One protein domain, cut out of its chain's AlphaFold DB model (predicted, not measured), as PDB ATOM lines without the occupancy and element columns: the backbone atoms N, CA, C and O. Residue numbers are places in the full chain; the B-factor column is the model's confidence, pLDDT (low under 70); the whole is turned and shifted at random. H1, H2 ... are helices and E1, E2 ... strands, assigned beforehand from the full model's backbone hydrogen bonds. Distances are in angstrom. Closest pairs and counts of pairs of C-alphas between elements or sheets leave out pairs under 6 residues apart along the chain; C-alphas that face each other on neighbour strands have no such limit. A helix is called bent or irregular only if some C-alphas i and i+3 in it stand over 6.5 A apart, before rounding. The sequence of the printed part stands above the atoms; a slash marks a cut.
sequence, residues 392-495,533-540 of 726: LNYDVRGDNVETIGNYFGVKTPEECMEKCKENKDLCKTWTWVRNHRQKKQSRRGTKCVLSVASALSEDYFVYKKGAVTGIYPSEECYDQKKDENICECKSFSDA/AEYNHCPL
ATOM      1  N   LEU A 392     192.130 195.673 102.379       85.69
ATOM      2  CA  LEU A 392     191.859 196.588 103.484       85.69
ATOM      3  C   LEU A 392     190.424 197.095 103.373       85.69
ATOM      4  O   LEU A 392     190.040 197.686 102.366       85.69
ATOM      5  N   ASN A 393     189.653 196.890 104.431       84.88
ATOM      6  CA  ASN A 393     188.258 197.288 104.528       84.88
ATOM      7  C   ASN A 393     188.117 198.377 105.590       84.88
ATOM      8  O   ASN A 393     188.510 198.181 106.740       84.88
ATOM      9  N   TYR A 394     187.561 199.526 105.223       84.69
ATOM     10  CA  TYR A 394     187.352 200.646 106.146       84.69
ATOM     11  C   TYR A 394     185.913 200.689 106.641       84.69
ATOM     12  O   TYR A 394     184.993 200.334 105.921       84.69
ATOM     13  N   ASP A 395     185.729 201.150 107.872       81.56
ATOM     14  CA  ASP A 395     184.464 201.173 108.600       81.56
ATOM     15  C   ASP A 395     183.832 199.792 108.803       81.56
ATOM     16  O   ASP A 395     182.623 199.662 108.970       81.56
ATOM     17  N   VAL A 396     184.662 198.749 108.850       76.62
ATOM     18  CA  VAL A 396     184.228 197.366 109.056       76.62
ATOM     19  C   VAL A 396     184.985 196.741 110.220       76.62
ATOM     20  O   VAL A 396     186.182 196.972 110.393       76.62
ATOM     21  N   ARG A 397     184.300 195.912 111.005       79.00
ATOM     22  CA  ARG A 397     184.853 195.050 112.049       79.00
ATOM     23  C   ARG A 397     184.418 193.605 111.821       79.00
ATOM     24  O   ARG A 397     183.246 193.364 111.591       79.00
ATOM     25  N   GLY A 398     185.325 192.642 111.974       71.94
ATOM     26  CA  GLY A 398     184.919 191.242 112.121       71.94
ATOM     27  C   GLY A 398     184.257 191.021 113.482       71.94
ATOM     28  O   GLY A 398     184.866 191.331 114.515       71.94
ATOM     29  N   ASP A 399     183.030 190.505 113.511       68.06
ATOM     30  CA  ASP A 399     182.382 190.078 114.755       68.06
ATOM     31  C   ASP A 399     182.244 188.557 114.819       68.06
ATOM     32  O   ASP A 399     182.201 187.872 113.801       68.06
ATOM     33  N   ASN A 400     182.272 188.008 116.036       57.25
ATOM     34  CA  ASN A 400     182.308 186.558 116.283       57.25
ATOM     35  C   ASN A 400     183.469 185.801 115.603       57.25
ATOM     36  O   ASN A 400     183.384 184.600 115.355       57.25
ATOM     37  N   VAL A 401     184.577 186.493 115.340       72.88
ATOM     38  CA  VAL A 401     185.744 185.923 114.660       72.88
ATOM     39  C   VAL A 401     186.689 185.210 115.628       72.88
ATOM     40  O   VAL A 401     186.817 185.592 116.798       72.88
ATOM     41  N   GLU A 402     187.378 184.181 115.130       78.81
ATOM     42  CA  GLU A 402     188.343 183.375 115.884       78.81
ATOM     43  C   GLU A 402     189.497 184.251 116.401       78.81
ATOM     44  O   GLU A 402     190.479 184.498 115.704       78.81
ATOM     45  N   THR A 403     189.374 184.762 117.628       84.62
ATOM     46  CA  THR A 403     190.232 185.842 118.135       84.62
ATOM     47  C   THR A 403     191.501 185.287 118.780       84.62
ATOM     48  O   THR A 403     191.427 184.513 119.738       84.62
ATOM     49  N   ILE A 404     192.658 185.748 118.301       84.12
ATOM     50  CA  ILE A 404     193.998 185.442 118.830       84.12
ATOM     51  C   ILE A 404     194.340 186.376 119.994       84.12
ATOM     52  O   ILE A 404     194.854 185.945 121.027       84.12
ATOM     53  N   GLY A 405     194.031 187.668 119.852       85.44
ATOM     54  CA  GLY A 405     194.432 188.687 120.818       85.44
ATOM     55  C   GLY A 405     193.613 189.968 120.718       85.44
ATOM     56  O   GLY A 405     193.115 190.325 119.653       85.44
ATOM     57  N   ASN A 406     193.481 190.658 121.854       87.88
ATOM     58  CA  ASN A 406     192.924 192.005 121.943       87.88
ATOM     59  C   ASN A 406     193.992 192.932 122.527       87.88
ATOM     60  O   ASN A 406     194.456 192.697 123.645       87.88
ATOM     61  N   TYR A 407     194.338 193.990 121.803       89.69
ATOM     62  CA  TYR A 407     195.300 195.005 122.224       89.69
ATOM     63  C   TYR A 407     194.576 196.340 122.371       89.69
ATOM     64  O   TYR A 407     193.850 196.766 121.475       89.69
ATOM     65  N   PHE A 408     194.751 197.003 123.510       90.50
ATOM     66  CA  PHE A 408     194.147 198.307 123.784       90.50
ATOM     67  C   PHE A 408     195.207 199.404 123.689       90.50
ATOM     68  O   PHE A 408     196.367 199.163 124.005       90.50
ATOM     69  N   GLY A 409     194.808 200.604 123.264       89.81
ATOM     70  CA  GLY A 409     195.716 201.752 123.159       89.81
ATOM     71  C   GLY A 409     196.602 201.769 121.907       89.81
ATOM     72  O   GLY A 409     197.444 202.651 121.791       89.81
ATOM     73  N   VAL A 410     196.388 200.842 120.968       92.44
ATOM     74  CA  VAL A 410     197.052 200.807 119.652       92.44
ATOM     75  C   VAL A 410     196.638 202.042 118.856       92.44
ATOM     76  O   VAL A 410     195.453 202.202 118.551       92.44
ATOM     77  N   LYS A 411     197.560 202.964 118.585       92.00
ATOM     78  CA  LYS A 411     197.217 204.334 118.171       92.00
ATOM     79  C   LYS A 411     196.699 204.411 116.744       92.00
ATOM     80  O   LYS A 411     195.847 205.257 116.475       92.00
ATOM     81  N   THR A 412     197.178 203.538 115.862       91.69
ATOM     82  CA  THR A 412     196.842 203.574 114.436       91.69
ATOM     83  C   THR A 412     196.528 202.177 113.880       91.69
ATOM     84  O   THR A 412     196.920 201.170 114.483       91.69
ATOM     85  N   PRO A 413     195.807 202.085 112.746       89.81
ATOM     86  CA  PRO A 413     195.607 200.827 112.027       89.81
ATOM     87  C   PRO A 413     196.922 200.146 111.640       89.81
ATOM     88  O   PRO A 413     197.024 198.930 111.745       89.81
ATOM     89  N   GLU A 414     197.943 200.916 111.268       91.50
ATOM     90  CA  GLU A 414     199.254 200.398 110.869       91.50
ATOM     91  C   GLU A 414     199.943 199.703 112.045       91.50
ATOM     92  O   GLU A 414     200.468 198.610 111.889       91.50
ATOM     93  N   GLU A 415     199.857 200.263 113.255       93.19
ATOM     94  CA  GLU A 415     200.367 199.599 114.460       93.19
ATOM     95  C   GLU A 415     199.605 198.288 114.752       93.19
ATOM     96  O   GLU A 415     200.184 197.319 115.239       93.19
ATOM     97  N   CYS A 416     198.306 198.217 114.430       93.19
ATOM     98  CA  CYS A 416     197.527 196.978 114.545       93.19
ATOM     99  C   CYS A 416     197.934 195.934 113.493       93.19
ATOM    100  O   CYS A 416     198.052 194.751 113.813       93.19
ATOM    101  N   MET A 417     198.193 196.379 112.264       91.75
ATOM    102  CA  MET A 417     198.755 195.562 111.193       91.75
ATOM    103  C   MET A 417     200.131 195.008 111.573       91.75
ATOM    104  O   MET A 417     200.357 193.816 111.398       91.75
ATOM    105  N   GLU A 418     201.032 195.820 112.127       92.38
ATOM    106  CA  GLU A 418     202.355 195.352 112.568       92.38
ATOM    107  C   GLU A 418     202.229 194.283 113.664       92.38
ATOM    108  O   GLU A 418     202.890 193.252 113.607       92.38
ATOM    109  N   LYS A 419     201.268 194.421 114.586       93.25
ATOM    110  CA  LYS A 419     200.952 193.343 115.543       93.25
ATOM    111  C   LYS A 419     200.446 192.069 114.869       93.25
ATOM    112  O   LYS A 419     200.706 190.973 115.361       93.25
ATOM    113  N   CYS A 420     199.712 192.188 113.765       91.62
ATOM    114  CA  CYS A 420     199.310 191.036 112.963       91.62
ATOM    115  C   CYS A 420     200.531 190.367 112.306       91.62
ATOM    116  O   CYS A 420     200.665 189.150 112.408       91.62
ATOM    117  N   LYS A 421     201.467 191.155 111.752       89.69
ATOM    118  CA  LYS A 421     202.744 190.683 111.178       89.69
ATOM    119  C   LYS A 421     203.624 189.963 112.196       89.69
ATOM    120  O   LYS A 421     204.145 188.891 111.906       89.69
ATOM    121  N   GLU A 422     203.725 190.492 113.415       90.50
ATOM    122  CA  GLU A 422     204.412 189.829 114.535       90.50
ATOM    123  C   GLU A 422     203.816 188.439 114.850       90.50
ATOM    124  O   GLU A 422     204.481 187.601 115.451       90.50
ATOM    125  N   ASN A 423     202.570 188.180 114.432       87.88
ATOM    126  CA  ASN A 423     201.846 186.920 114.609       87.88
ATOM    127  C   ASN A 423     201.521 186.246 113.259       87.88
ATOM    128  O   ASN A 423     200.473 185.608 113.138       87.88
ATOM    129  N   LYS A 424     202.387 186.392 112.243       86.19
ATOM    130  CA  LYS A 424     202.145 185.989 110.840       86.19
ATOM    131  C   LYS A 424     201.634 184.556 110.624       86.19
ATOM    132  O   LYS A 424     200.806 184.321 109.737       86.19
ATOM    133  N   ASP A 425     202.045 183.619 111.475       81.25
ATOM    134  CA  ASP A 425     201.628 182.211 111.408       81.25
ATOM    135  C   ASP A 425     200.123 182.030 111.655       81.25
ATOM    136  O   ASP A 425     199.483 181.097 111.165       81.25
ATOM    137  N   LEU A 426     199.539 182.943 112.430       83.88
ATOM    138  CA  LEU A 426     198.184 182.850 112.951       83.88
ATOM    139  C   LEU A 426     197.292 183.958 112.441       83.88
ATOM    140  O   LEU A 426     196.155 183.698 112.071       83.88
ATOM    141  N   CYS A 427     197.774 185.192 112.479       88.50
ATOM    142  CA  CYS A 427     196.966 186.340 112.146       88.50
ATOM    143  C   CYS A 427     196.692 186.335 110.646       88.50
ATOM    144  O   CYS A 427     197.591 186.519 109.835       88.50
ATOM    145  N   LYS A 428     195.435 186.072 110.291       87.88
ATOM    146  CA  LYS A 428     194.943 186.143 108.913       87.88
ATOM    147  C   LYS A 428     194.008 187.322 108.706       87.88
ATOM    148  O   LYS A 428     193.847 187.798 107.590       87.88
ATOM    149  N   THR A 429     193.405 187.819 109.780       88.94
ATOM    150  CA  THR A 429     192.589 189.032 109.781       88.94
ATOM    151  C   THR A 429     192.891 189.867 111.014       88.94
ATOM    152  O   THR A 429     193.172 189.334 112.088       88.94
ATOM    153  N   TRP A 430     192.810 191.184 110.887       93.00
ATOM    154  CA  TRP A 430     192.908 192.098 112.023       93.00
ATOM    155  C   TRP A 430     191.884 193.209 111.886       93.00
ATOM    156  O   TRP A 430     191.615 193.663 110.783       93.00
ATOM    157  N   THR A 431     191.337 193.670 113.007       93.06
ATOM    158  CA  THR A 431     190.432 194.816 113.064       93.06
ATOM    159  C   THR A 431     190.946 195.819 114.085       93.06
ATOM    160  O   THR A 431     190.983 195.541 115.286       93.06
ATOM    161  N   TRP A 432     191.263 197.022 113.631       94.44
ATOM    162  CA  TRP A 432     191.466 198.189 114.477       94.44
ATOM    163  C   TRP A 432     190.162 198.980 114.598       94.44
ATOM    164  O   TRP A 432     189.459 199.167 113.617       94.44
ATOM    165  N   VAL A 433     189.815 199.448 115.794       91.38
ATOM    166  CA  VAL A 433     188.597 200.217 116.070       91.38
ATOM    167  C   VAL A 433     188.964 201.481 116.834       91.38
ATOM    168  O   VAL A 433     189.450 201.418 117.973       91.38
ATOM    169  N   ARG A 434     188.677 202.640 116.235       87.62
ATOM    170  CA  ARG A 434     188.748 203.937 116.913       87.62
ATOM    171  C   ARG A 434     187.593 204.100 117.902       87.62
ATOM    172  O   ARG A 434     186.491 203.615 117.670       87.62
ATOM    173  N   ASN A 435     187.816 204.844 118.988       81.88
ATOM    174  CA  ASN A 435     186.778 205.211 119.964       81.88
ATOM    175  C   ASN A 435     186.056 204.015 120.609       81.88
ATOM    176  O   ASN A 435     184.873 204.092 120.946       81.88
ATOM    177  N   HIS A 436     186.769 202.912 120.823       77.75
ATOM    178  CA  HIS A 436     186.265 201.789 121.590       77.75
ATOM    179  C   HIS A 436     185.942 202.238 123.025       77.75
ATOM    180  O   HIS A 436     186.830 202.589 123.808       77.75
ATOM    181  N   ARG A 437     184.653 202.225 123.379       72.69
ATOM    182  CA  ARG A 437     184.171 202.530 124.728       72.69
ATOM    183  C   ARG A 437     184.425 201.309 125.611       72.69
ATOM    184  O   ARG A 437     183.845 200.249 125.395       72.69
ATOM    185  N   GLN A 438     185.336 201.418 126.575       69.31
ATOM    186  CA  GLN A 438     185.510 200.363 127.572       69.31
ATOM    187  C   GLN A 438     184.391 200.490 128.609       69.31
ATOM    188  O   GLN A 438     184.262 201.538 129.231       69.31
ATOM    189  N   LYS A 439     183.595 199.434 128.823       63.84
ATOM    190  CA  LYS A 439     182.442 199.464 129.749       63.84
ATOM    191  C   LYS A 439     182.791 199.927 131.178       63.84
ATOM    192  O   LYS A 439     181.926 200.427 131.879       63.84
ATOM    193  N   LYS A 440     184.059 199.822 131.601       64.31
ATOM    194  CA  LYS A 440     184.530 200.194 132.949       64.31
ATOM    195  C   LYS A 440     185.274 201.528 133.064       64.31
ATOM    196  O   LYS A 440     185.606 201.927 134.175       64.31
ATOM    197  N   GLN A 441     185.575 202.211 131.962       59.28
ATOM    198  CA  GLN A 441     186.328 203.466 131.995       59.28
ATOM    199  C   GLN A 441     185.669 204.482 131.062       59.28
ATOM    200  O   GLN A 441     185.416 204.190 129.898       59.28
ATOM    201  N   SER A 442     185.432 205.705 131.545       63.09
ATOM    202  CA  SER A 442     184.837 206.788 130.740       63.09
ATOM    203  C   SER A 442     185.711 207.234 129.558       63.09
ATOM    204  O   SER A 442     185.291 208.055 128.743       63.09
ATOM    205  N   ARG A 443     186.932 206.702 129.440       70.94
ATOM    206  CA  ARG A 443     187.881 207.061 128.391       70.94
ATOM    207  C   ARG A 443     187.622 206.239 127.130       70.94
ATOM    208  O   ARG A 443     187.688 205.011 127.134       70.94
ATOM    209  N   ARG A 444     187.352 206.945 126.029       79.25
ATOM    210  CA  ARG A 444     187.370 206.377 124.675       79.25
ATOM    211  C   ARG A 444     188.810 205.972 124.357       79.25
ATOM    212  O   ARG A 444     189.698 206.818 124.374       79.25
ATOM    213  N   GLY A 445     189.034 204.685 124.112       87.31
ATOM    214  CA  GLY A 445     190.334 204.144 123.719       87.31
ATOM    215  C   GLY A 445     190.314 203.618 122.289       87.31
ATOM    216  O   GLY A 445     189.286 203.631 121.615       87.31
ATOM    217  N   THR A 446     191.446 203.123 121.817       90.62
ATOM    218  CA  THR A 446     191.537 202.337 120.582       90.62
ATOM    219  C   THR A 446     191.643 200.853 120.927       90.62
ATOM    220  O   THR A 446     192.147 200.487 121.995       90.62
ATOM    221  N   LYS A 447     191.137 199.988 120.045       93.06
ATOM    222  CA  LYS A 447     191.204 198.529 120.201       93.06
ATOM    223  C   LYS A 447     191.664 197.889 118.897       93.06
ATOM    224  O   LYS A 447     191.112 198.190 117.854       93.06
ATOM    225  N   CYS A 448     192.621 196.982 118.983       93.12
ATOM    226  CA  CYS A 448     193.085 196.132 117.897       93.12
ATOM    227  C   CYS A 448     192.738 194.673 118.223       93.12
ATOM    228  O   CYS A 448     192.993 194.208 119.336       93.12
ATOM    229  N   VAL A 449     192.123 193.967 117.280       90.75
ATOM    230  CA  VAL A 449     191.699 192.566 117.393       90.75
ATOM    231  C   VAL A 449     192.407 191.771 116.309       90.75
ATOM    232  O   VAL A 449     192.269 192.114 115.144       90.75
ATOM    233  N   LEU A 450     193.139 190.723 116.677       92.25
ATOM    234  CA  LEU A 450     193.787 189.810 115.727       92.25
ATOM    235  C   LEU A 450     192.995 188.502 115.641       92.25
ATOM    236  O   LEU A 450     192.520 188.014 116.671       92.25
ATOM    237  N   SER A 451     192.874 187.918 114.451       87.12
ATOM    238  CA  SER A 451     192.033 186.748 114.174       87.12
ATOM    239  C   SER A 451     192.689 185.751 113.207       87.12
ATOM    240  O   SER A 451     193.416 186.144 112.296       87.12
ATOM    241  N   VAL A 452     192.424 184.449 113.404       83.88
ATOM    242  CA  VAL A 452     192.920 183.347 112.540       83.88
ATOM    243  C   VAL A 452     192.016 183.045 111.338       83.88
ATOM    244  O   VAL A 452     192.316 182.161 110.531       83.88
ATOM    245  N   ALA A 453     190.883 183.737 111.209       77.75
ATOM    246  CA  ALA A 453     189.970 183.523 110.095       77.75
ATOM    247  C   ALA A 453     190.626 183.983 108.782       77.75
ATOM    248  O   ALA A 453     190.857 185.176 108.596       77.75
ATOM    249  N   SER A 454     190.943 183.030 107.894       64.25
ATOM    250  CA  SER A 454     191.561 183.278 106.581       64.25
ATOM    251  C   SER A 454     190.584 183.828 105.549       64.25
ATOM    252  O   SER A 454     190.992 184.532 104.637       64.25
ATOM    253  N   ALA A 455     189.295 183.556 105.725       60.41
ATOM    254  CA  ALA A 455     188.215 184.170 104.979       60.41
ATOM    255  C   ALA A 455     187.102 184.484 105.972       60.41
ATOM    256  O   ALA A 455     186.518 183.578 106.571       60.41
ATOM    257  N   LEU A 456     186.834 185.768 106.169       58.69
ATOM    258  CA  LEU A 456     185.563 186.178 106.734       58.69
ATOM    259  C   LEU A 456     184.573 186.116 105.574       58.69
ATOM    260  O   LEU A 456     184.783 186.793 104.570       58.69
ATOM    261  N   SER A 457     183.549 185.257 105.681       58.66
ATOM    262  CA  SER A 457     182.354 185.443 104.843       58.66
ATOM    263  C   SER A 457     181.923 186.896 105.005       58.66
ATOM    264  O   SER A 457     182.059 187.434 106.110       58.66
ATOM    265  N   GLU A 458     181.403 187.520 103.950       62.12
ATOM    266  CA  GLU A 458     180.856 188.880 104.044       62.12
ATOM    267  C   GLU A 458     179.843 188.994 105.202       62.12
ATOM    268  O   GLU A 458     179.769 190.026 105.862       62.12
ATOM    269  N   ASP A 459     179.200 187.879 105.563       55.72
ATOM    270  CA  ASP A 459     178.284 187.732 106.702       55.72
ATOM    271  C   ASP A 459     178.903 187.982 108.097       55.72
ATOM    272  O   ASP A 459     178.167 188.133 109.069       55.72
ATOM    273  N   TYR A 460     180.234 187.995 108.245       67.38
ATOM    274  CA  TYR A 460     180.913 188.248 109.533       67.38
ATOM    275  C   TYR A 460     181.368 189.700 109.700       67.38
ATOM    276  O   TYR A 460     181.933 190.063 110.741       67.38
ATOM    277  N   PHE A 461     181.168 190.526 108.676       74.69
ATOM    278  CA  PHE A 461     181.557 191.920 108.696       74.69
ATOM    279  C   PHE A 461     180.453 192.798 109.258       74.69
ATOM    280  O   PHE A 461     179.322 192.809 108.791       74.69
ATOM    281  N   VAL A 462     180.838 193.590 110.250       75.94
ATOM    282  CA  VAL A 462     179.979 194.527 110.950       75.94
ATOM    283  C   VAL A 462     180.423 195.939 110.664       75.94
ATOM    284  O   VAL A 462     181.567 196.291 110.959       75.94
ATOM    285  N   TYR A 463     179.528 196.778 110.149       78.50
ATOM    286  CA  TYR A 463     179.839 198.192 110.036       78.50
ATOM    287  C   TYR A 463     180.160 198.806 111.388       78.50
ATOM    288  O   TYR A 463     179.409 198.720 112.365       78.50
ATOM    289  N   LYS A 464     181.299 199.477 111.429       82.06
ATOM    290  CA  LYS A 464     181.727 200.244 112.578       82.06
ATOM    291  C   LYS A 464     182.527 201.437 112.097       82.06
ATOM    292  O   LYS A 464     183.706 201.307 111.789       82.06
ATOM    293  N   LYS A 465     181.901 202.615 112.115       83.00
ATOM    294  CA  LYS A 465     182.562 203.876 111.766       83.00
ATOM    295  C   LYS A 465     183.884 204.051 112.526       83.00
ATOM    296  O   LYS A 465     183.917 203.985 113.759       83.00
ATOM    297  N   GLY A 466     184.959 204.299 111.789       82.56
ATOM    298  CA  GLY A 466     186.325 204.424 112.283       82.56
ATOM    299  C   GLY A 466     187.028 203.097 112.573       82.56
ATOM    300  O   GLY A 466     188.082 203.118 113.210       82.56
ATOM    301  N   ALA A 467     186.458 201.958 112.175       89.12
ATOM    302  CA  ALA A 467     187.165 200.685 112.175       89.12
ATOM    303  C   ALA A 467     187.946 200.486 110.869       89.12
ATOM    304  O   ALA A 467     187.584 201.018 109.829       89.12
ATOM    305  N   VAL A 468     189.031 199.726 110.924       89.94
ATOM    306  CA  VAL A 468     189.814 199.313 109.759       89.94
ATOM    307  C   VAL A 468     190.098 197.833 109.928       89.94
ATOM    308  O   VAL A 468     190.640 197.433 110.957       89.94
ATOM    309  N   THR A 469     189.711 197.024 108.949       89.88
ATOM    310  CA  THR A 469     189.923 195.581 108.948       89.88
ATOM    311  C   THR A 469     190.777 195.163 107.766       89.88
ATOM    312  O   THR A 469     190.374 195.353 106.623       89.88
ATOM    313  N   GLY A 470     191.934 194.561 108.027       88.31
ATOM    314  CA  GLY A 470     192.758 193.957 106.985       88.31
ATOM    315  C   GLY A 470     192.601 192.442 106.928       88.31
ATOM    316  O   GLY A 470     192.452 191.782 107.962       88.31
ATOM    317  N   ILE A 471     192.646 191.905 105.710       85.50
ATOM    318  CA  ILE A 471     192.654 190.474 105.404       85.50
ATOM    319  C   ILE A 471     194.012 190.141 104.780       85.50
ATOM    320  O   ILE A 471     194.336 190.610 103.689       85.50
ATOM    321  N   TYR A 472     194.795 189.337 105.493       84.31
ATOM    322  CA  TYR A 472     196.140 188.888 105.138       84.31
ATOM    323  C   TYR A 472     196.197 187.359 105.097       84.31
ATOM    324  O   TYR A 472     196.666 186.707 106.032       84.31
ATOM    325  N   PRO A 473     195.664 186.751 104.028       70.50
ATOM    326  CA  PRO A 473     195.648 185.300 103.880       70.50
ATOM    327  C   PRO A 473     197.053 184.689 103.772       70.50
ATOM    328  O   PRO A 473     197.256 183.563 104.238       70.50
ATOM    329  N   SER A 474     198.019 185.430 103.221       77.50
ATOM    330  CA  SER A 474     199.411 185.016 103.019       77.50
ATOM    331  C   SER A 474     200.400 186.082 103.507       77.50
ATOM    332  O   SER A 474     200.030 187.236 103.735       77.50
ATOM    333  N   GLU A 475     201.671 185.687 103.666       77.88
ATOM    334  CA  GLU A 475     202.742 186.617 104.053       77.88
ATOM    335  C   GLU A 475     202.985 187.708 103.003       77.88
ATOM    336  O   GLU A 475     203.307 188.841 103.346       77.88
ATOM    337  N   GLU A 476     202.749 187.395 101.730       81.06
ATOM    338  CA  GLU A 476     202.935 188.316 100.604       81.06
ATOM    339  C   GLU A 476     202.068 189.573 100.720       81.06
ATOM    340  O   GLU A 476     202.431 190.630 100.206       81.06
ATOM    341  N   CYS A 477     200.938 189.489 101.424       81.06
ATOM    342  CA  CYS A 477     200.058 190.630 101.606       81.06
ATOM    343  C   CYS A 477     200.615 191.690 102.576       81.06
ATOM    344  O   CYS A 477     200.138 192.825 102.571       81.06
ATOM    345  N   TYR A 478     201.589 191.344 103.426       79.19
ATOM    346  CA  TYR A 478     202.111 192.248 104.457       79.19
ATOM    347  C   TYR A 478     202.948 193.400 103.897       79.19
ATOM    348  O   TYR A 478     203.013 194.465 104.522       79.19
ATOM    349  N   ASP A 479     203.546 193.197 102.724       80.88
ATOM    350  CA  ASP A 479     204.414 194.171 102.057       80.88
ATOM    351  C   ASP A 479     203.702 194.938 100.936       80.88
ATOM    352  O   ASP A 479     204.269 195.859 100.338       80.88
ATOM    353  N   GLN A 480     202.446 194.590 100.643       80.81
ATOM    354  CA  GLN A 480     201.678 195.272  99.611       80.81
ATOM    355  C   GLN A 480     201.224 196.645 100.099       80.81
ATOM    356  O   GLN A 480     200.605 196.807 101.152       80.81
ATOM    357  N   LYS A 481     201.522 197.664  99.290       77.25
ATOM    358  CA  LYS A 481     201.005 199.011  99.512       77.25
ATOM    359  C   LYS A 481     199.552 199.068  99.055       77.25
ATOM    360  O   LYS A 481     199.188 198.504  98.025       77.25
ATOM    361  N   LYS A 482     198.738 199.791  99.819       78.06
ATOM    362  CA  LYS A 482     197.383 200.169  99.419       78.06
ATOM    363  C   LYS A 482     197.443 200.892  98.072       78.06
ATOM    364  O   LYS A 482     198.147 201.896  97.962       78.06
ATOM    365  N   ASP A 483     196.697 200.406  97.086       76.81
ATOM    366  CA  ASP A 483     196.454 201.168  95.864       76.81
ATOM    367  C   ASP A 483     195.220 202.037  96.071       76.81
ATOM    368  O   ASP A 483     194.082 201.567  96.082       76.81
ATOM    369  N   GLU A 484     195.451 203.326  96.298       73.38
ATOM    370  CA  GLU A 484     194.367 204.271  96.558       73.38
ATOM    371  C   GLU A 484     193.481 204.505  95.330       73.38
ATOM    372  O   GLU A 484     192.371 205.010  95.480       73.38
ATOM    373  N   ASN A 485     193.925 204.095  94.136       79.25
ATOM    374  CA  ASN A 485     193.179 204.276  92.893       79.25
ATOM    375  C   ASN A 485     192.174 203.147  92.611       79.25
ATOM    376  O   ASN A 485     191.369 203.289  91.692       79.25
ATOM    377  N   ILE A 486     192.212 202.038  93.364       81.94
ATOM    378  CA  ILE A 486     191.396 200.827  93.111       81.94
ATOM    379  C   ILE A 486     190.400 200.562  94.258       81.94
ATOM    380  O   ILE A 486     189.680 199.570  94.259       81.94
ATOM    381  N   CYS A 487     190.312 201.448  95.252       82.31
ATOM    382  CA  CYS A 487     189.302 201.308  96.298       82.31
ATOM    383  C   CYS A 487     187.889 201.440  95.706       82.31
ATOM    384  O   CYS A 487     187.545 202.471  95.128       82.31
ATOM    385  N   GLU A 488     187.060 200.417  95.895       88.62
ATOM    386  CA  GLU A 488     185.657 200.414  95.490       88.62
ATOM    387  C   GLU A 488     184.733 200.426  96.710       88.62
ATOM    388  O   GLU A 488     185.034 199.854  97.760       88.62
ATOM    389  N   CYS A 489     183.585 201.085  96.578       84.25
ATOM    390  CA  CYS A 489     182.549 201.048  97.600       84.25
ATOM    391  C   CYS A 489     181.725 199.774  97.444       84.25
ATOM    392  O   CYS A 489     180.980 199.633  96.474       84.25
ATOM    393  N   LYS A 490     181.836 198.863  98.409       83.44
ATOM    394  CA  LYS A 490     180.989 197.672  98.491       83.44
ATOM    395  C   LYS A 490     179.830 197.932  99.430       83.44
ATOM    396  O   LYS A 490     180.019 198.504 100.499       83.44
ATOM    397  N   SER A 491     178.631 197.524  99.033       76.75
ATOM    398  CA  SER A 491     177.492 197.476  99.948       76.75
ATOM    399  C   SER A 491     177.618 196.232 100.819       76.75
ATOM    400  O   SER A 491     178.051 195.183 100.347       76.75
ATOM    401  N   PHE A 492     177.268 196.339 102.099       65.88
ATOM    402  CA  PHE A 492     176.994 195.124 102.866       65.88
ATOM    403  C   PHE A 492     175.727 194.488 102.288       65.88
ATOM    404  O   PHE A 492     174.873 195.208 101.763       65.88
ATOM    405  N   SER A 493     175.582 193.166 102.391       53.88
ATOM    406  CA  SER A 493     174.312 192.535 102.029       53.88
ATOM    407  C   SER A 493     173.180 193.188 102.838       53.88
ATOM    408  O   SER A 493     173.354 193.502 104.019       53.88
ATOM    409  N   ASP A 494     172.036 193.446 102.196       45.69
ATOM    410  CA  ASP A 494     170.935 194.294 102.701       45.69
ATOM    411  C   ASP A 494     170.327 193.854 104.058       45.69
ATOM    412  O   ASP A 494     169.406 194.483 104.575       45.69
ATOM    413  N   ALA A 495     170.830 192.780 104.664       40.25
ATOM    414  CA  ALA A 495     170.381 192.219 105.932       40.25
ATOM    415  C   ALA A 495     171.019 192.856 107.191       40.25
ATOM    416  O   ALA A 495     170.745 192.376 108.289       40.25
ATOM    417  N   ALA A 533     175.589 202.527 104.067       65.56
ATOM    418  CA  ALA A 533     175.625 201.064 103.985       65.56
ATOM    419  C   ALA A 533     176.753 200.535 103.083       65.56
ATOM    420  O   ALA A 533     176.758 199.366 102.699       65.56
ATOM    421  N   GLU A 534     177.689 201.407 102.714       78.94
ATOM    422  CA  GLU A 534     178.838 201.064 101.890       78.94
ATOM    423  C   GLU A 534     180.121 201.150 102.721       78.94
ATOM    424  O   GLU A 534     180.269 202.029 103.571       78.94
ATOM    425  N   TYR A 535     181.058 200.242 102.467       78.81
ATOM    426  CA  TYR A 535     182.417 200.297 102.991       78.81
ATOM    427  C   TYR A 535     183.415 200.406 101.850       78.81
ATOM    428  O   TYR A 535     183.193 199.883 100.758       78.81
ATOM    429  N   ASN A 536     184.544 201.064 102.114       82.88
ATOM    430  CA  ASN A 536     185.644 201.063 101.160       82.88
ATOM    431  C   ASN A 536     186.348 199.715 101.229       82.88
ATOM    432  O   ASN A 536     186.993 199.401 102.235       82.88
ATOM    433  N   HIS A 537     186.241 198.957 100.149       85.00
ATOM    434  CA  HIS A 537     187.041 197.781  99.890       85.00
ATOM    435  C   HIS A 537     188.226 198.190  99.021       85.00
ATOM    436  O   HIS A 537     188.072 198.520  97.849       85.00
ATOM    437  N   CYS A 538     189.417 198.192  99.607       85.50
ATOM    438  CA  CYS A 538     190.650 198.478  98.892       85.50
ATOM    439  C   CYS A 538     191.396 197.160  98.671       85.50
ATOM    440  O   CYS A 538     192.042 196.679  99.614       85.50
ATOM    441  N   PRO A 539     191.307 196.548  97.475       82.38
ATOM    442  CA  PRO A 539     192.199 195.453  97.133       82.38
ATOM    443  C   PRO A 539     193.640 195.961  97.222       82.38
ATOM    444  O   PRO A 539     193.957 197.079  96.805       82.38
ATOM    445  N   LEU A 540     194.511 195.170  97.839       80.62
ATOM    446  CA  LEU A 540     195.933 195.477  97.824       80.62
ATOM    447  C   LEU A 540     196.473 195.090  96.451       80.62
ATOM    448  O   LEU A 540     196.075 194.063  95.900       80.62
TER     449      LEU A 540
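AT A GLANCE: This is residues 392 to 495 and 533 to 540 of the 726 residues of an uncharacterized protein of Lepeophtheirus salmonis (UniProt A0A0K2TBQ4). One strongly twisted sheet of seven strands makes the body, with E5 bent sharply back on itself, and helix H1 packs over the E4 and E3 part of one face. The short helix H2 lies off the sheet, near the last residue of H1. The printed part has 112 residues, with named elements in the order E1, E2, H1, E3, E4, E5, H2, E6, E7. The sheet's order is E2, E4, E3, E5, E1, E7, E6, all antiparallel; the class is mixed, helices and strands. The whole is compact, radius of gyration of the C-alphas 13.5 A, spanning 39 by 34 by 25 A.

IN THESE COORDINATES: E2 is residues 403 to 408, E4 444 to 451 (22.7 A), E3 429 to 437 (21.8 A), E5 461 to 471, E1 392 to 398, E7 534 to 539 and E6 488 to 491. H1 is residues 413 to 421, 12.4 A, and H2 475 to 478. C-alpha 392 is at (191.859, 196.588, 103.484) and C-alpha 539 at (192.199, 195.453, 97.133). E3 bends by 74 degrees at residue 434, E5 by 143 degrees at residue 464.

HOW THE PARTS SIT: E3 and E4 form a hairpin, with N 433 and O 447 2.7 A apart. N 407 and O 448 of E2 and E4 are 2.8 A apart, as are N 432 and O 468 of E3 and E5. Within hydrogen-bond range are also N 395 and O 467 of E1 and E5, 2.7 A apart, N 392 and O 538 of E1 and E7, 2.9 A apart, and N 535 and O 490 of E7 and E6, 2.8 A apart. E2, H1 and E3 are a split strand-helix-strand unit, two strands running the same way with E4 between them, its crossover right-handed. H1 is on the sheet at a height of 8.2 A; the C-alphas of Cys 416 and Cys 448 are its closest to E4, 5.6 A. H1 and H2 are close but not clearly touching, the closest C-alphas, Lys 421 and Tyr 478, 6.9 A apart. In H1 every O i to N i+4 pair is within hydrogen-bond range; H2 is too short for one.

THE WHOLE: The C-alphas of Lys 440 and Asn 485 are farthest apart, 41.2 A. Residues 496 to 532 are not printed; C-alphas 495 and 533 are 10.5 A apart across the cut. Of the links printed whole, none is long. Mean pLDDT of the printed part is 80.3, with 19 residues under 70, among them 438 to 442 and 454 to 460.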